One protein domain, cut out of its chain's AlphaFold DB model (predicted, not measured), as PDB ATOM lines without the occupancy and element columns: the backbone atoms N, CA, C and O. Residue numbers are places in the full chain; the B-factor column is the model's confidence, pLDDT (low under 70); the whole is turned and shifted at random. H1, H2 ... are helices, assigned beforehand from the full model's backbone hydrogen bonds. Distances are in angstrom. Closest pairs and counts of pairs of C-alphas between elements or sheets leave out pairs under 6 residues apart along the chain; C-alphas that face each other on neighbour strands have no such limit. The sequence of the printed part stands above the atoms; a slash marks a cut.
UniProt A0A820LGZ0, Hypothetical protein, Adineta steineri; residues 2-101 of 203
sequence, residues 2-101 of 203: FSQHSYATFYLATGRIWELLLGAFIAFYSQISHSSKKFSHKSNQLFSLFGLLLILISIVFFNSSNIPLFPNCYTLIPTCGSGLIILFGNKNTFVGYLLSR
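This is residues 2 to 101 of the 203 residues of the protein "Hypothetical protein" of Adineta steineri (UniProt A0A820LGZ0). Three longer helices lie side by side in a row, H4 in the middle between H3 and H2, with the tight pair H3 and H4 forming a helical hairpin and H2 packing more loosely on the other side of H4. The short helix H5 packs on residues 45 to 52 of H3, and the short helix H1 lies beyond the beginning of H2, touching no helix. The printed part has 100 residues, with five named helices in the order H1, H2, H3, H4, H5 and no named strand; the class is all helix. The whole is loose, with a radius of gyration of the C-alphas of 16.1 A, and elongated, spanning 50 by 29 by 21 A.

The longest helix, H3, holds residues 41 to 61 and measures 30.1 A from first to last C-alpha, from C-alpha 41 at (115.761, 70.430, 107.972) to C-alpha 61 at (110.334, 80.247, 80.045). H4, residues 73 to 88, is 23.3 A long. H2, residues 17 to 33, is 23.8 A long. H5 holds residues 94 to 99, and its last C-alpha, of Leu 99, is at (125.484, 77.488, 95.761). H1 holds residues 6 to 11 and begins with C-alpha 6 at (108.494, 101.863, 78.036).

H3 and H4 touch and form a helical hairpin, at a shallow tilt of 29 degrees, opposite ways; their closest C-alphas, of Gly 51 and Gly 81, are 3.8 A apart. H2 touches H4 at a shallow tilt of 17 degrees, the same way, with the closest C-alphas those of Ser 30 and Leu 87 at 6.7 A. H5 touches H3, with residues 45 to 52 of H3 alone, at a steep tilt of 55 degrees; the closest C-alphas are those of Ser 48 and Val 95, 6.2 A apart. H4 and H5 are close but not clearly touching, the C-alphas of Ile 85 and Gly 96 being closest at 7.5 A. H2 and H3 are apart, and so are H1 and H2. Every O i to N i+4 pair is within hydrogen-bond range in H2, H3 and H5; in H4 10 of 12 are, and in H1 0 of 2, with 2 of its 3 O i to N i+3 pairs within range.

The two C-alphas farthest apart, of Gln 4 and Lys 37, are 50.3 A apart. The printed part has no cut. The link from H3 to H4, 11 residues, is long; that from H2 to H3 is short, and those from H1 to H2 and from H4 to H5 are tight. The mean pLDDT of the printed part is 77.1, and it is under 70 in residues 2 to 16, 33 to 38 and 63 to 72.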
ATOM      1  N   PHE A   2      99.417 104.890  78.719       37.31
ATOM      2  CA  PHE A   2     100.643 104.496  79.452       37.31
ATOM      3  C   PHE A   2     101.591 103.632  78.590       37.31
ATOM      4  O   PHE A   2     102.591 103.121  79.079       37.31
ATOM      5  N   SER A   3     101.286 103.450  77.301       42.72
ATOM      6  CA  SER A   3     101.977 102.505  76.411       42.72
ATOM      7  C   SER A   3     103.075 103.128  75.541       42.72
ATOM      8  O   SER A   3     103.695 102.406  74.770       42.72
ATOM      9  N   GLN A   4     103.332 104.439  75.636       45.91
ATOM     10  CA  GLN A   4     104.282 105.122  74.739       45.91
ATOM     11  C   GLN A   4     105.655 105.444  75.355       45.91
ATOM     12  O   GLN A   4     106.533 105.929  74.648       45.91
ATOM     13  N   HIS A   5     105.903 105.118  76.631       46.09
ATOM     14  CA  HIS A   5     107.185 105.422  77.287       46.09
ATOM     15  C   HIS A   5     107.766 104.236  78.075       46.09
ATOM     16  O   HIS A   5     108.138 104.369  79.238       46.09
ATOM     17  N   SER A   6     107.895 103.071  77.434       51.41
ATOM     18  CA  SER A   6     108.494 101.863  78.036       51.41
ATOM     19  C   SER A   6     109.931 102.074  78.544       51.41
ATOM     20  O   SER A   6     110.347 101.438  79.509       51.41
ATOM     21  N   TYR A   7     110.680 103.009  77.945       50.75
ATOM     22  CA  TYR A   7     112.037 103.356  78.379       50.75
ATOM     23  C   TYR A   7     112.056 104.161  79.685       50.75
ATOM     24  O   TYR A   7     112.881 103.887  80.551       50.75
ATOM     25  N   ALA A   8     111.129 105.106  79.877       49.31
ATOM     26  CA  ALA A   8     111.084 105.930  81.087       49.31
ATOM     27  C   ALA A   8     110.703 105.101  82.327       49.31
ATOM     28  O   ALA A   8     111.287 105.272  83.393       49.31
ATOM     29  N   THR A   9     109.792 104.135  82.177       50.75
ATOM     30  CA  THR A   9     109.334 103.272  83.278       50.75
ATOM     31  C   THR A   9     110.400 102.287  83.767       50.75
ATOM     32  O   THR A   9     110.385 101.909  84.935       50.75
ATOM     33  N   PHE A  10     111.360 101.902  82.918       49.56
ATOM     34  CA  PHE A  10     112.477 101.038  83.318       49.56
ATOM     35  C   PHE A  10     113.495 101.756  84.221       49.56
ATOM     36  O   PHE A  10     114.043 101.138  85.135       49.56
ATOM     37  N   TYR A  11     113.733 103.051  83.984       50.06
ATOM     38  CA  TYR A  11     114.653 103.871  84.786       50.06
ATOM     39  C   TYR A  11     114.000 104.471  86.038       50.06
ATOM     40  O   TYR A  11     114.700 104.930  86.941       50.06
ATOM     41  N   LEU A  12     112.667 104.445  86.130       58.44
ATOM     42  CA  LEU A  12     111.951 104.872  87.327       58.44
ATOM     43  C   LEU A  12     112.103 103.825  88.439       58.44
ATOM     44  O   LEU A  12     111.529 102.735  88.386       58.44
ATOM     45  N   ALA A  13     112.830 104.200  89.496       57.91
ATOM     46  CA  ALA A  13     113.053 103.388  90.696       57.91
ATOM     47  C   ALA A  13     111.751 102.836  91.311       57.91
ATOM     48  O   ALA A  13     111.747 101.755  91.902       57.91
ATOM     49  N   THR A  14     110.629 103.535  91.117       62.09
ATOM     50  CA  THR A  14     109.296 103.145  91.588       62.09
ATOM     51  C   THR A  14     108.880 101.752  91.108       62.09
ATOM     52  O   THR A  14     108.299 100.995  91.880       62.09
ATOM     53  N   GLY A  15     109.230 101.365  89.874       64.19
ATOM     54  CA  GLY A  15     108.879 100.051  89.323       64.19
ATOM     55  C   GLY A  15     109.637  98.882  89.958       64.19
ATOM     56  O   GLY A  15     109.196  97.743  89.841       64.19
ATOM     57  N   ARG A  16     110.758  99.154  90.642       68.94
ATOM     58  CA  ARG A  16     111.647  98.149  91.258       68.94
ATOM     59  C   ARG A  16     111.639  98.169  92.781       68.94
ATOM     60  O   ARG A  16     112.213  97.290  93.419       68.94
ATOM     61  N   ILE A  17     111.006  99.178  93.378       81.06
ATOM     62  CA  ILE A  17     111.078  99.429  94.818       81.06
ATOM     63  C   ILE A  17     110.555  98.242  95.633       81.06
ATOM     64  O   ILE A  17     111.080  97.943  96.700       81.06
ATOM     65  N   TRP A  18     109.566  97.519  95.104       78.75
ATOM     66  CA  TRP A  18     108.978  96.355  95.755       78.75
ATOM     67  C   TRP A  18     109.943  95.155  95.816       78.75
ATOM     68  O   TRP A  18     109.942  94.451  96.823       78.75
ATOM     69  N   GLU A  19     110.813  94.952  94.816       82.50
ATOM     70  CA  GLU A  19     111.853  93.905  94.837       82.50
ATOM     71  C   GLU A  19     112.855  94.176  95.967       82.50
ATOM     72  O   GLU A  19     113.200  93.288  96.751       82.50
ATOM     73  N   LEU A  20     113.273  95.441  96.094       82.88
ATOM     74  CA  LEU A  20     114.178  95.893  97.151       82.88
ATOM     75  C   LEU A  20     113.529  95.792  98.538       82.88
ATOM     76  O   LEU A  20     114.182  95.355  99.486       82.88
ATOM     77  N   LEU A  21     112.244  96.145  98.660       86.06
ATOM     78  CA  LEU A  21     111.480  96.007  99.902       86.06
ATOM     79  C   LEU A  21     111.344  94.542 100.327       86.06
ATOM     80  O   LEU A  21     111.552  94.241 101.500       86.06
ATOM     81  N   LEU A  22     111.063  93.621  99.398       85.88
ATOM     82  CA  LEU A  22     111.053  92.182  99.689       85.88
ATOM     83  C   LEU A  22     112.408  91.719 100.231       85.88
ATOM     84  O   LEU A  22     112.458  91.045 101.260       85.88
ATOM     85  N   GLY A  23     113.508  92.126  99.592       85.25
ATOM     86  CA  GLY A  23     114.861  91.842 100.075       85.25
ATOM     87  C   GLY A  23     115.126  92.400 101.479       85.25
ATOM     88  O   GLY A  23     115.677  91.699 102.329       85.25
ATOM     89  N   ALA A  24     114.682  93.629 101.755       86.62
ATOM     90  CA  ALA A  24     114.796  94.245 103.074       86.62
ATOM     91  C   ALA A  24     113.992  93.479 104.138       86.62
ATOM     92  O   ALA A  24     114.534  93.167 105.197       86.62
ATOM     93  N   PHE A  25     112.738  93.109 103.854       87.19
ATOM     94  CA  PHE A  25     111.918  92.306 104.767       87.19
ATOM     95  C   PHE A  25     112.543  90.944 105.054       87.19
ATOM     96  O   PHE A  25     112.580  90.521 106.207       87.19
ATOM     97  N   ILE A  26     113.083  90.281 104.031       85.81
ATOM     98  CA  ILE A  26     113.807  89.014 104.174       85.81
ATOM     99  C   ILE A  26     115.027  89.179 105.086       85.81
ATOM    100  O   ILE A  26     115.239  88.357 105.979       85.81
ATOM    101  N   ALA A  27     115.811  90.244 104.900       83.81
ATOM    102  CA  ALA A  27     116.981  90.526 105.725       83.81
ATOM    103  C   ALA A  27     116.596  90.797 107.190       83.81
ATOM    104  O   ALA A  27     117.177  90.194 108.095       83.81
ATOM    105  N   PHE A  28     115.577  91.630 107.431       84.88
ATOM    106  CA  PHE A  28     115.052  91.887 108.775       84.88
ATOM    107  C   PHE A  28     114.516  90.613 109.428       84.88
ATOM    108  O   PHE A  28     114.870  90.308 110.568       84.88
ATOM    109  N   TYR A  29     113.715  89.833 108.699       83.88
ATOM    110  CA  TYR A  29     113.188  88.563 109.183       83.88
ATOM    111  C   TYR A  29     114.316  87.592 109.539       83.88
ATOM    112  O   TYR A  29     114.280  86.988 110.606       83.88
ATOM    113  N   SER A  30     115.344  87.470 108.697       77.69
ATOM    114  CA  SER A  30     116.507  86.617 108.964       77.69
ATOM    115  C   SER A  30     117.261  87.054 110.227       77.69
ATOM    116  O   SER A  30     117.613  86.214 111.057       77.69
ATOM    117  N   GLN A  31     117.440  88.362 110.425       78.56
ATOM    118  CA  GLN A  31     118.120  88.917 111.596       78.56
ATOM    119  C   GLN A  31     117.334  88.685 112.897       78.56
ATOM    120  O   GLN A  31     117.928  88.346 113.920       78.56
ATOM    121  N   ILE A  32     116.006  88.812 112.858       70.94
ATOM    122  CA  ILE A  32     115.114  88.621 114.015       70.94
ATOM    123  C   ILE A  32     114.904  87.127 114.311       70.94
ATOM    124  O   ILE A  32     115.008  86.681 115.456       70.94
ATOM    125  N   SER A  33     114.686  86.318 113.272       64.12
ATOM    126  CA  SER A  33     114.465  84.872 113.368       64.12
ATOM    127  C   SER A  33     115.715  84.102 113.787       64.12
ATOM    128  O   SER A  33     115.592  82.945 114.194       64.12
ATOM    129  N   HIS A  34     116.908  84.708 113.757       57.25
ATOM    130  CA  HIS A  34     118.109  84.065 114.288       57.25
ATOM    131  C   HIS A  34     117.961  83.704 115.782       57.25
ATOM    132  O   HIS A  34     118.635  82.785 116.254       57.25
ATOM    133  N   SER A  35     117.023  84.363 116.481       49.56
ATOM    134  CA  SER A  35     116.681  84.156 117.889       49.56
ATOM    135  C   SER A  35     115.465  83.240 118.145       49.56
ATOM    136  O   SER A  35     115.216  82.897 119.300       49.56
ATOM    137  N   SER A  36     114.702  82.807 117.128       50.19
ATOM    138  CA  SER A  36     113.471  82.010 117.313       50.19
ATOM    139  C   SER A  36     113.413  80.781 116.397       50.19
ATOM    140  O   SER A  36     113.545  80.914 115.186       50.19
ATOM    141  N   LYS A  37     113.203  79.594 116.996       53.88
ATOM    142  CA  LYS A  37     112.941  78.264 116.390       53.88
ATOM    143  C   LYS A  37     113.432  78.081 114.942       53.88
ATOM    144  O   LYS A  37     112.725  78.375 113.983       53.88
ATOM    145  N   LYS A  38     114.616  77.475 114.790       67.38
ATOM    146  CA  LYS A  38     115.117  76.990 113.493       67.38
ATOM    147  C   LYS A  38     114.076  76.062 112.852       67.38
ATOM    148  O   LYS A  38     113.694  75.061 113.456       67.38
ATOM    149  N   PHE A  39     113.640  76.390 111.636       72.00
ATOM    150  CA  PHE A  39     112.803  75.518 110.811       72.00
ATOM    151  C   PHE A  39     113.423  74.119 110.673       72.00
ATOM    152  O   PHE A  39     114.650  73.966 110.679       72.00
ATOM    153  N   SER A  40     112.572  73.102 110.517       82.19
ATOM    154  CA  SER A  40     113.016  71.720 110.318       82.19
ATOM    155  C   SER A  40     113.904  71.597 109.077       82.19
ATOM    156  O   SER A  40     113.717  72.287 108.072       82.19
ATOM    157  N   HIS A  41     114.874  70.681 109.114       84.12
ATOM    158  CA  HIS A  41     115.761  70.430 107.972       84.12
ATOM    159  C   HIS A  41     114.967  70.068 106.704       84.12
ATOM    160  O   HIS A  41     115.246  70.606 105.634       84.12
ATOM    161  N   LYS A  42     113.898  69.270 106.850       86.69
ATOM    162  CA  LYS A  42     113.018  68.877 105.738       86.69
ATOM    163  C   LYS A  42     112.314  70.071 105.091       86.69
ATOM    164  O   LYS A  42     112.301  70.166 103.867       86.69
ATOM    165  N   SER A  43     111.764  70.996 105.882       86.88
ATOM    166  CA  SER A  43     111.112  72.193 105.331       86.88
ATOM    167  C   SER A  43     112.117  73.088 104.612       86.88
ATOM    168  O   SER A  43     111.836  73.553 103.514       86.88
ATOM    169  N   ASN A  44     113.320  73.257 105.170       87.25
ATOM    170  CA  ASN A  44     114.368  74.062 104.537       87.25
ATOM    171  C   ASN A  44     114.797  73.475 103.187       87.25
ATOM    172  O   ASN A  44     114.963  74.198 102.204       87.25
ATOM    173  N   GLN A  45     114.937  72.150 103.120       91.88
ATOM    174  CA  GLN A  45     115.258  71.436 101.888       91.88
ATOM    175  C   GLN A  45     114.166  71.633 100.828       91.88
ATOM    176  O   GLN A  45     114.484  71.974  99.691       91.88
ATOM    177  N   LEU A  46     112.893  71.466 101.198       92.81
ATOM    178  CA  LEU A  46     111.768  71.624 100.274       92.81
ATOM    179  C   LEU A  46     111.656  73.059  99.748       92.81
ATOM    180  O   LEU A  46     111.598  73.256  98.538       92.81
ATOM    181  N   PHE A  47     111.688  74.064 100.628       91.94
ATOM    182  CA  PHE A  47     111.563  75.463 100.213       91.94
ATOM    183  C   PHE A  47     112.761  75.954  99.399       91.94
ATOM    184  O   PHE A  47     112.571  76.689  98.433       91.94
ATOM    185  N   SER A  48     113.985  75.529  99.730       91.12
ATOM    186  CA  SER A  48     115.165  75.898  98.938       91.12
ATOM    187  C   SER A  48     115.160  75.254  97.546       91.12
ATOM    188  O   SER A  48     115.492  75.927  96.571       91.12
ATOM    189  N   LEU A  49     114.724  73.994  97.424       93.88
ATOM    190  CA  LEU A  49     114.524  73.338  96.125       93.88
ATOM    191  C   LEU A  49     113.418  74.006  95.312       93.88
ATOM    192  O   LEU A  49     113.598  74.241  94.120       93.88
ATOM    193  N   PHE A  50     112.302  74.350  95.954       94.06
ATOM    194  CA  PHE A  50     111.212  75.057  95.295       94.06
ATOM    195  C   PHE A  50     111.657  76.439  94.798       94.06
ATOM    196  O   PHE A  50     111.388  76.796  93.655       94.06
ATOM    197  N   GLY A  51     112.423  77.179  95.604       92.31
ATOM    198  CA  GLY A  51     113.019  78.448  95.191       92.31
ATOM    199  C   GLY A  51     113.947  78.304  93.981       92.31
ATOM    200  O   GLY A  51     113.843  79.080  93.034       92.31
ATOM    201  N   LEU A  52     114.796  77.268  93.962       93.06
ATOM    202  CA  LEU A  52     115.661  76.968  92.815       93.06
ATOM    203  C   LEU A  52     114.846  76.638  91.560       93.06
ATOM    204  O   LEU A  52     115.164  77.122  90.477       93.06
ATOM    205  N   LEU A  53     113.783  75.852  91.710       93.94
ATOM    206  CA  LEU A  53     112.887  75.490  90.620       93.94
ATOM    207  C   LEU A  53     112.200  76.727  90.026       93.94
ATOM    208  O   LEU A  53     112.162  76.856  88.806       93.94
ATOM    209  N   LEU A  54     111.739  77.674  90.852       91.62
ATOM    210  CA  LEU A  54     111.172  78.941  90.368       91.62
ATOM    211  C   LEU A  54     112.185  79.750  89.543       91.62
ATOM    212  O   LEU A  54     111.829  80.299  88.496       91.62
ATOM    213  N   ILE A  55     113.450  79.800  89.972       91.00
ATOM    214  CA  ILE A  55     114.517  80.481  89.220       91.00
ATOM    215  C   ILE A  55     114.780  79.773  87.886       91.00
ATOM    216  O   ILE A  55     114.861  80.434  86.854       91.00
ATOM    217  N   LEU A  56     114.874  78.441  87.879       91.75
ATOM    218  CA  LEU A  56     115.113  77.668  86.656       91.75
ATOM    219  C   LEU A  56     113.960  77.799  85.654       91.75
ATOM    220  O   LEU A  56     114.211  78.007  84.469       91.75
ATOM    221  N   ILE A  57     112.711  77.745  86.126       88.88
ATOM    222  CA  ILE A  57     111.532  78.015  85.292       88.88
ATOM    223  C   ILE A  57     111.630  79.410  84.687       88.88
ATOM    224  O   ILE A  57     111.412  79.559  83.488       88.88
ATOM    225  N   SER A  58     112.004  80.412  85.485       86.81
ATOM    226  CA  SER A  58     112.183  81.773  84.981       86.81
ATOM    227  C   SER A  58     113.222  81.794  83.859       86.81
ATOM    228  O   SER A  58     112.924  82.276  82.783       86.81
ATOM    229  N   ILE A  59     114.398  81.189  84.039       85.38
ATOM    230  CA  ILE A  59     115.456  81.188  83.012       85.38
ATOM    231  C   ILE A  59     114.997  80.551  81.689       85.38
ATOM    232  O   ILE A  59     115.362  81.038  80.622       85.38
ATOM    233  N   VAL A  60     114.218  79.468  81.741       85.62
ATOM    234  CA  VAL A  60     113.814  78.715  80.538       85.62
ATOM    235  C   VAL A  60     112.603  79.335  79.842       85.62
ATOM    236  O   VAL A  60     112.570  79.419  78.617       85.62
ATOM    237  N   PHE A  61     111.595  79.758  80.605       81.50
ATOM    238  CA  PHE A  61     110.334  80.247  80.045       81.50
ATOM    239  C   PHE A  61     110.351  81.749  79.754       81.50
ATOM    240  O   PHE A  61     109.578  82.220  78.915       81.50
ATOM    241  N   PHE A  62     111.215  82.516  80.424       78.19
ATOM    242  CA  PHE A  62     111.281  83.962  80.257       78.19
ATOM    243  C   PHE A  62     112.250  84.316  79.136       78.19
ATOM    244  O   PHE A  62     113.437  84.539  79.356       78.19
ATOM    245  N   ASN A  63     111.716  84.403  77.922       68.25
ATOM    246  CA  ASN A  63     112.442  84.915  76.766       68.25
ATOM    247  C   ASN A  63     111.877  86.274  76.327       68.25
ATOM    248  O   ASN A  63     110.695  86.559  76.539       68.25
ATOM    249  N   SER A  64     112.705  87.097  75.676       61.22
ATOM    250  CA  SER A  64     112.338  88.435  75.178       61.22
ATOM    251  C   SER A  64     111.160  88.409  74.194       61.22
ATOM    252  O   SER A  64     110.516  89.429  73.986       61.22
ATOM    253  N   SER A  65     110.856  87.245  73.614       60.66
ATOM    254  CA  SER A  65     109.706  87.022  72.736       60.66
ATOM    255  C   SER A  65     108.373  86.837  73.473       60.66
ATOM    256  O   SER A  65     107.325  87.067  72.880       60.66
ATOM    257  N   ASN A  66     108.392  86.400  74.738       57.94
ATOM    258  CA  ASN A  66     107.206  85.861  75.422       57.94
ATOM    259  C   ASN A  66     106.717  86.725  76.589       57.94
ATOM    260  O   ASN A  66     105.682  86.420  77.180       57.94
ATOM    261  N   ILE A  67     107.456  87.771  76.958       62.91
ATOM    262  CA  ILE A  67     107.151  88.576  78.140       62.91
ATOM    263  C   ILE A  67     106.843  90.012  77.719       62.91
ATOM    264  O   ILE A  67     107.639  90.611  76.994       62.91
ATOM    265  N   PRO A  68     105.732  90.602  78.194       59.50
ATOM    266  CA  PRO A  68     105.445  92.008  77.955       59.50
ATOM    267  C   PRO A  68     106.537  92.912  78.549       59.50
ATOM    268  O   PRO A  68     107.121  92.608  79.598       59.50
ATOM    269  N   LEU A  69     106.796  94.038  77.868       58.97
ATOM    270  CA  LEU A  69     107.737  95.057  78.334       58.97
ATOM    271  C   LEU A  69     107.413  95.483  79.774       58.97
ATOM    272  O   LEU A  69     106.253  95.576  80.172       58.97
ATOM    273  N   PHE A  70     108.473  95.726  80.543       58.31
ATOM    274  CA  PHE A  70     108.428  96.120  81.950       58.31
ATOM    275  C   PHE A  70     107.485  97.320  82.192       58.31
ATOM    276  O   PHE A  70     107.505  98.257  81.389       58.31
ATOM    277  N   PRO A  71     106.719  97.361  83.304       59.66
ATOM    278  CA  PRO A  71     106.708  96.456  84.461       59.66
ATOM    279  C   PRO A  71     105.837  95.211  84.248       59.66
ATOM    280  O   PRO A  71     104.734  95.296  83.716       59.66
ATOM    281  N   ASN A  72     106.313  94.049  84.703       66.88
ATOM    282  CA  ASN A  72     105.555  92.802  84.620       66.88
ATOM    283  C   ASN A  72     105.542  92.061  85.966       66.88
ATOM    284  O   ASN A  72     106.544  92.027  86.680       66.88
ATOM    285  N   CYS A  73     104.411  91.438  86.300       72.56
ATOM    286  CA  CYS A  73     104.279  90.619  87.509       72.56
ATOM    287  C   CYS A  73     105.081  89.310  87.426       72.56
ATOM    288  O   CYS A  73     105.282  88.651  88.440       72.56
ATOM    289  N   TYR A  74     105.564  88.921  86.241       75.62
ATOM    290  CA  TYR A  74     106.350  87.699  86.058       75.62
ATOM    291  C   TYR A  74     107.692  87.752  86.800       75.62
ATOM    292  O   TYR A  74     108.160  86.720  87.270       75.62
ATOM    293  N   THR A  75     108.262  88.943  87.006       77.44
ATOM    294  CA  THR A  75     109.456  89.164  87.848       77.44
ATOM    295  C   THR A  75     109.266  88.784  89.324       77.44
ATOM    296  O   THR A  75     110.256  88.516  90.011       77.44
ATOM    297  N   LEU A  76     108.027  88.661  89.821       83.19
ATOM    298  CA  LEU A  76     107.767  88.149  91.174       83.19
ATOM    299  C   LEU A  76     108.238  86.703  91.334       83.19
ATOM    300  O   LEU A  76     108.714  86.336  92.401       83.19
ATOM    301  N   ILE A  77     108.148  85.889  90.280       86.00
ATOM    302  CA  ILE A  77     108.517  84.468  90.315       86.00
ATOM    303  C   ILE A  77     110.006  84.284  90.675       86.00
ATOM    304  O   ILE A  77     110.286  83.646  91.697       86.00
ATOM    305  N   PRO A  78     110.978  84.862  89.935       87.12
ATOM    306  CA  PRO A  78     112.393  84.744  90.283       87.12
ATOM    307  C   PRO A  78     112.747  85.509  91.563       87.12
ATOM    308  O   PRO A  78     113.651  85.083  92.286       87.12
ATOM    309  N   THR A  79     112.031  86.590  91.893       87.50
ATOM    310  CA  THR A  79     112.262  87.361  93.128       87.50
ATOM    311  C   THR A  79     111.874  86.554  94.369       87.50
ATOM    312  O   THR A  79     112.682  86.392  95.283       87.50
ATOM    313  N   CYS A  80     110.679  85.960  94.379       89.62
ATOM    314  CA  CYS A  80     110.236  85.052  95.433       89.62
ATOM    315  C   CYS A  80     111.117  83.800  95.498       89.62
ATOM    316  O   CYS A  80     111.499  83.383  96.591       89.62
ATOM    317  N   GLY A  81     111.494  83.232  94.347       89.94
ATOM    318  CA  GLY A  81     112.420  82.099  94.283       89.94
ATOM    319  C   GLY A  81     113.767  82.409  94.941       89.94
ATOM    320  O   GLY A  81     114.239  81.646  95.785       89.94
ATOM    321  N   SER A  82     114.338  83.575  94.636       90.62
ATOM    322  CA  SER A  82     115.573  84.065  95.260       90.62
ATOM    323  C   SER A  82     115.402  84.267  96.766       90.62
ATOM    324  O   SER A  82     116.243  83.828  97.547       90.62
ATOM    325  N   GLY A  83     114.282  84.858  97.193       88.88
ATOM    326  CA  GLY A  83     113.974  85.052  98.608       88.88
ATOM    327  C   GLY A  83     113.858  83.744  99.394       88.88
ATOM    328  O   GLY A  83     114.408  83.636 100.490       88.88
ATOM    329  N   LEU A  84     113.228  82.717  98.816       89.38
ATOM    330  CA  LEU A  84     113.149  81.381  99.411       89.38
ATOM    331  C   LEU A  84     114.532  80.742  99.575       89.38
ATOM    332  O   LEU A  84     114.819  80.163 100.621       89.38
ATOM    333  N   ILE A  85     115.410  80.870  98.575       90.62
ATOM    334  CA  ILE A  85     116.788  80.370  98.683       90.62
ATOM    335  C   ILE A  85     117.555  81.126  99.770       90.62
ATOM    336  O   ILE A  85     118.286  80.496 100.526       90.62
ATOM    337  N   ILE A  86     117.386  82.443  99.893       88.62
ATOM    338  CA  ILE A  86     118.071  83.237 100.924       88.62
ATOM    339  C   ILE A  86     117.585  82.861 102.334       88.62
ATOM    340  O   ILE A  86     118.398  82.731 103.246       88.62
ATOM    341  N   LEU A  87     116.277  82.658 102.521       87.00
ATOM    342  CA  LEU A  87     115.692  82.334 103.826       87.00
ATOM    343  C   LEU A  87     115.951  80.888 104.268       87.00
ATOM    344  O   LEU A  87     116.208  80.638 105.446       87.00
ATOM    345  N   PHE A  88     115.861  79.935 103.339       86.62
ATOM    346  CA  PHE A  88     115.850  78.501 103.646       86.62
ATOM    347  C   PHE A  88     117.086  77.747 103.127       86.62
ATOM    348  O   PHE A  88     117.305  76.586 103.485       86.62
ATOM    349  N   GLY A  89     117.915  78.381 102.297       85.19
ATOM    350  CA  GLY A  89     119.173  77.833 101.798       85.19
ATOM    351  C   GLY A  89     120.260  77.892 102.863       85.19
ATOM    352  O   GLY A  89     120.788  78.951 103.187       85.19
ATOM    353  N   ASN A  90     120.633  76.736 103.402       84.38
ATOM    354  CA  ASN A  90     121.720  76.614 104.365       84.38
ATOM    355  C   ASN A  90     122.751  75.592 103.859       84.38
ATOM    356  O   ASN A  90     122.495  74.842 102.923       84.38
ATOM    357  N   LYS A  91     123.935  75.525 104.479       83.44
ATOM    358  CA  LYS A  91     124.985  74.572 104.054       83.44
ATOM    359  C   LYS A  91     124.561  73.097 104.150       83.44
ATOM    360  O   LYS A  91     125.202  72.254 103.537       83.44
ATOM    361  N   ASN A  92     123.504  72.804 104.909       84.88
ATOM    362  CA  ASN A  92     122.976  71.457 105.103       84.88
ATOM    363  C   ASN A  92     121.886  71.098 104.082       84.88
ATOM    364  O   ASN A  92     121.488  69.934 104.029       84.88
ATOM    365  N   THR A  93     121.364  72.060 103.312       90.31
ATOM    366  CA  THR A  93     120.450  71.793 102.203       90.31
ATOM    367  C   THR A  93     121.232  71.582 100.919       90.31
ATOM    368  O   THR A  93     122.314  72.134 100.733       90.31
ATOM    369  N   PHE A  94     120.677  70.796 100.000       91.50
ATOM    370  CA  PHE A  94     121.322  70.511  98.716       91.50
ATOM    371  C   PHE A  94     121.610  71.791  97.921       91.50
ATOM    372  O   PHE A  94     122.723  71.991  97.437       91.50
ATOM    373  N   VAL A  95     120.618  72.684  97.835       91.31
ATOM    374  CA  VAL A  95     120.732  73.954  97.104       91.31
ATOM    375  C   VAL A  95     121.761  74.870  97.761       91.31
ATOM    376  O   VAL A  95     122.637  75.394  97.076       91.31
ATOM    377  N   GLY A  96     121.711  75.025  99.088       89.06
ATOM    378  CA  GLY A  96     122.678  75.853  99.800       89.06
ATOM    379  C   GLY A  96     124.096  75.287  99.718       89.06
ATOM    380  O   GLY A  96     125.033  76.041  99.476       89.06
ATOM    381  N   TYR A  97     124.268  73.964  99.808       91.50
ATOM    382  CA  TYR A  97     125.552  73.299  99.587       91.50
ATOM    383  C   TYR A  97     126.109  73.580  98.185       91.50
ATOM    384  O   TYR A  97     127.256  74.014  98.058       91.50
ATOM    385  N   LEU A  98     125.296  73.405  97.139       93.19
ATOM    386  CA  LEU A  98     125.697  73.637  95.751       93.19
ATOM    387  C   LEU A  98     126.091  75.101  95.500       93.19
ATOM    388  O   LEU A  98     127.177  75.361  94.979       93.19
ATOM    389  N   LEU A  99     125.248  76.049  95.921       89.69
ATOM    390  CA  LEU A  99     125.484  77.488  95.761       89.69
ATOM    391  C   LEU A  99     126.621  78.004  96.655       89.69
ATOM    392  O   LEU A  99     127.246  79.016  96.345       89.69
ATOM    393  N   SER A 100     126.940  77.298  97.744       90.50
ATOM    394  CA  SER A 100     128.053  77.656  98.628       90.50
ATOM    395  C   SER A 100     129.434  77.246  98.106       90.50
ATOM    396  O   SER A 100     130.449  77.518  98.752       90.50
ATOM    397  N   ARG A 101     129.506  76.598  96.938       93.44
ATOM    398  CA  ARG A 101     130.785  76.241  96.322       93.44
ATOM    399  C   ARG A 101     131.545  77.499  95.907       93.44
ATOM    400  O   ARG A 101     131.004  78.384  95.246       93.44
TER     401      ARG A 101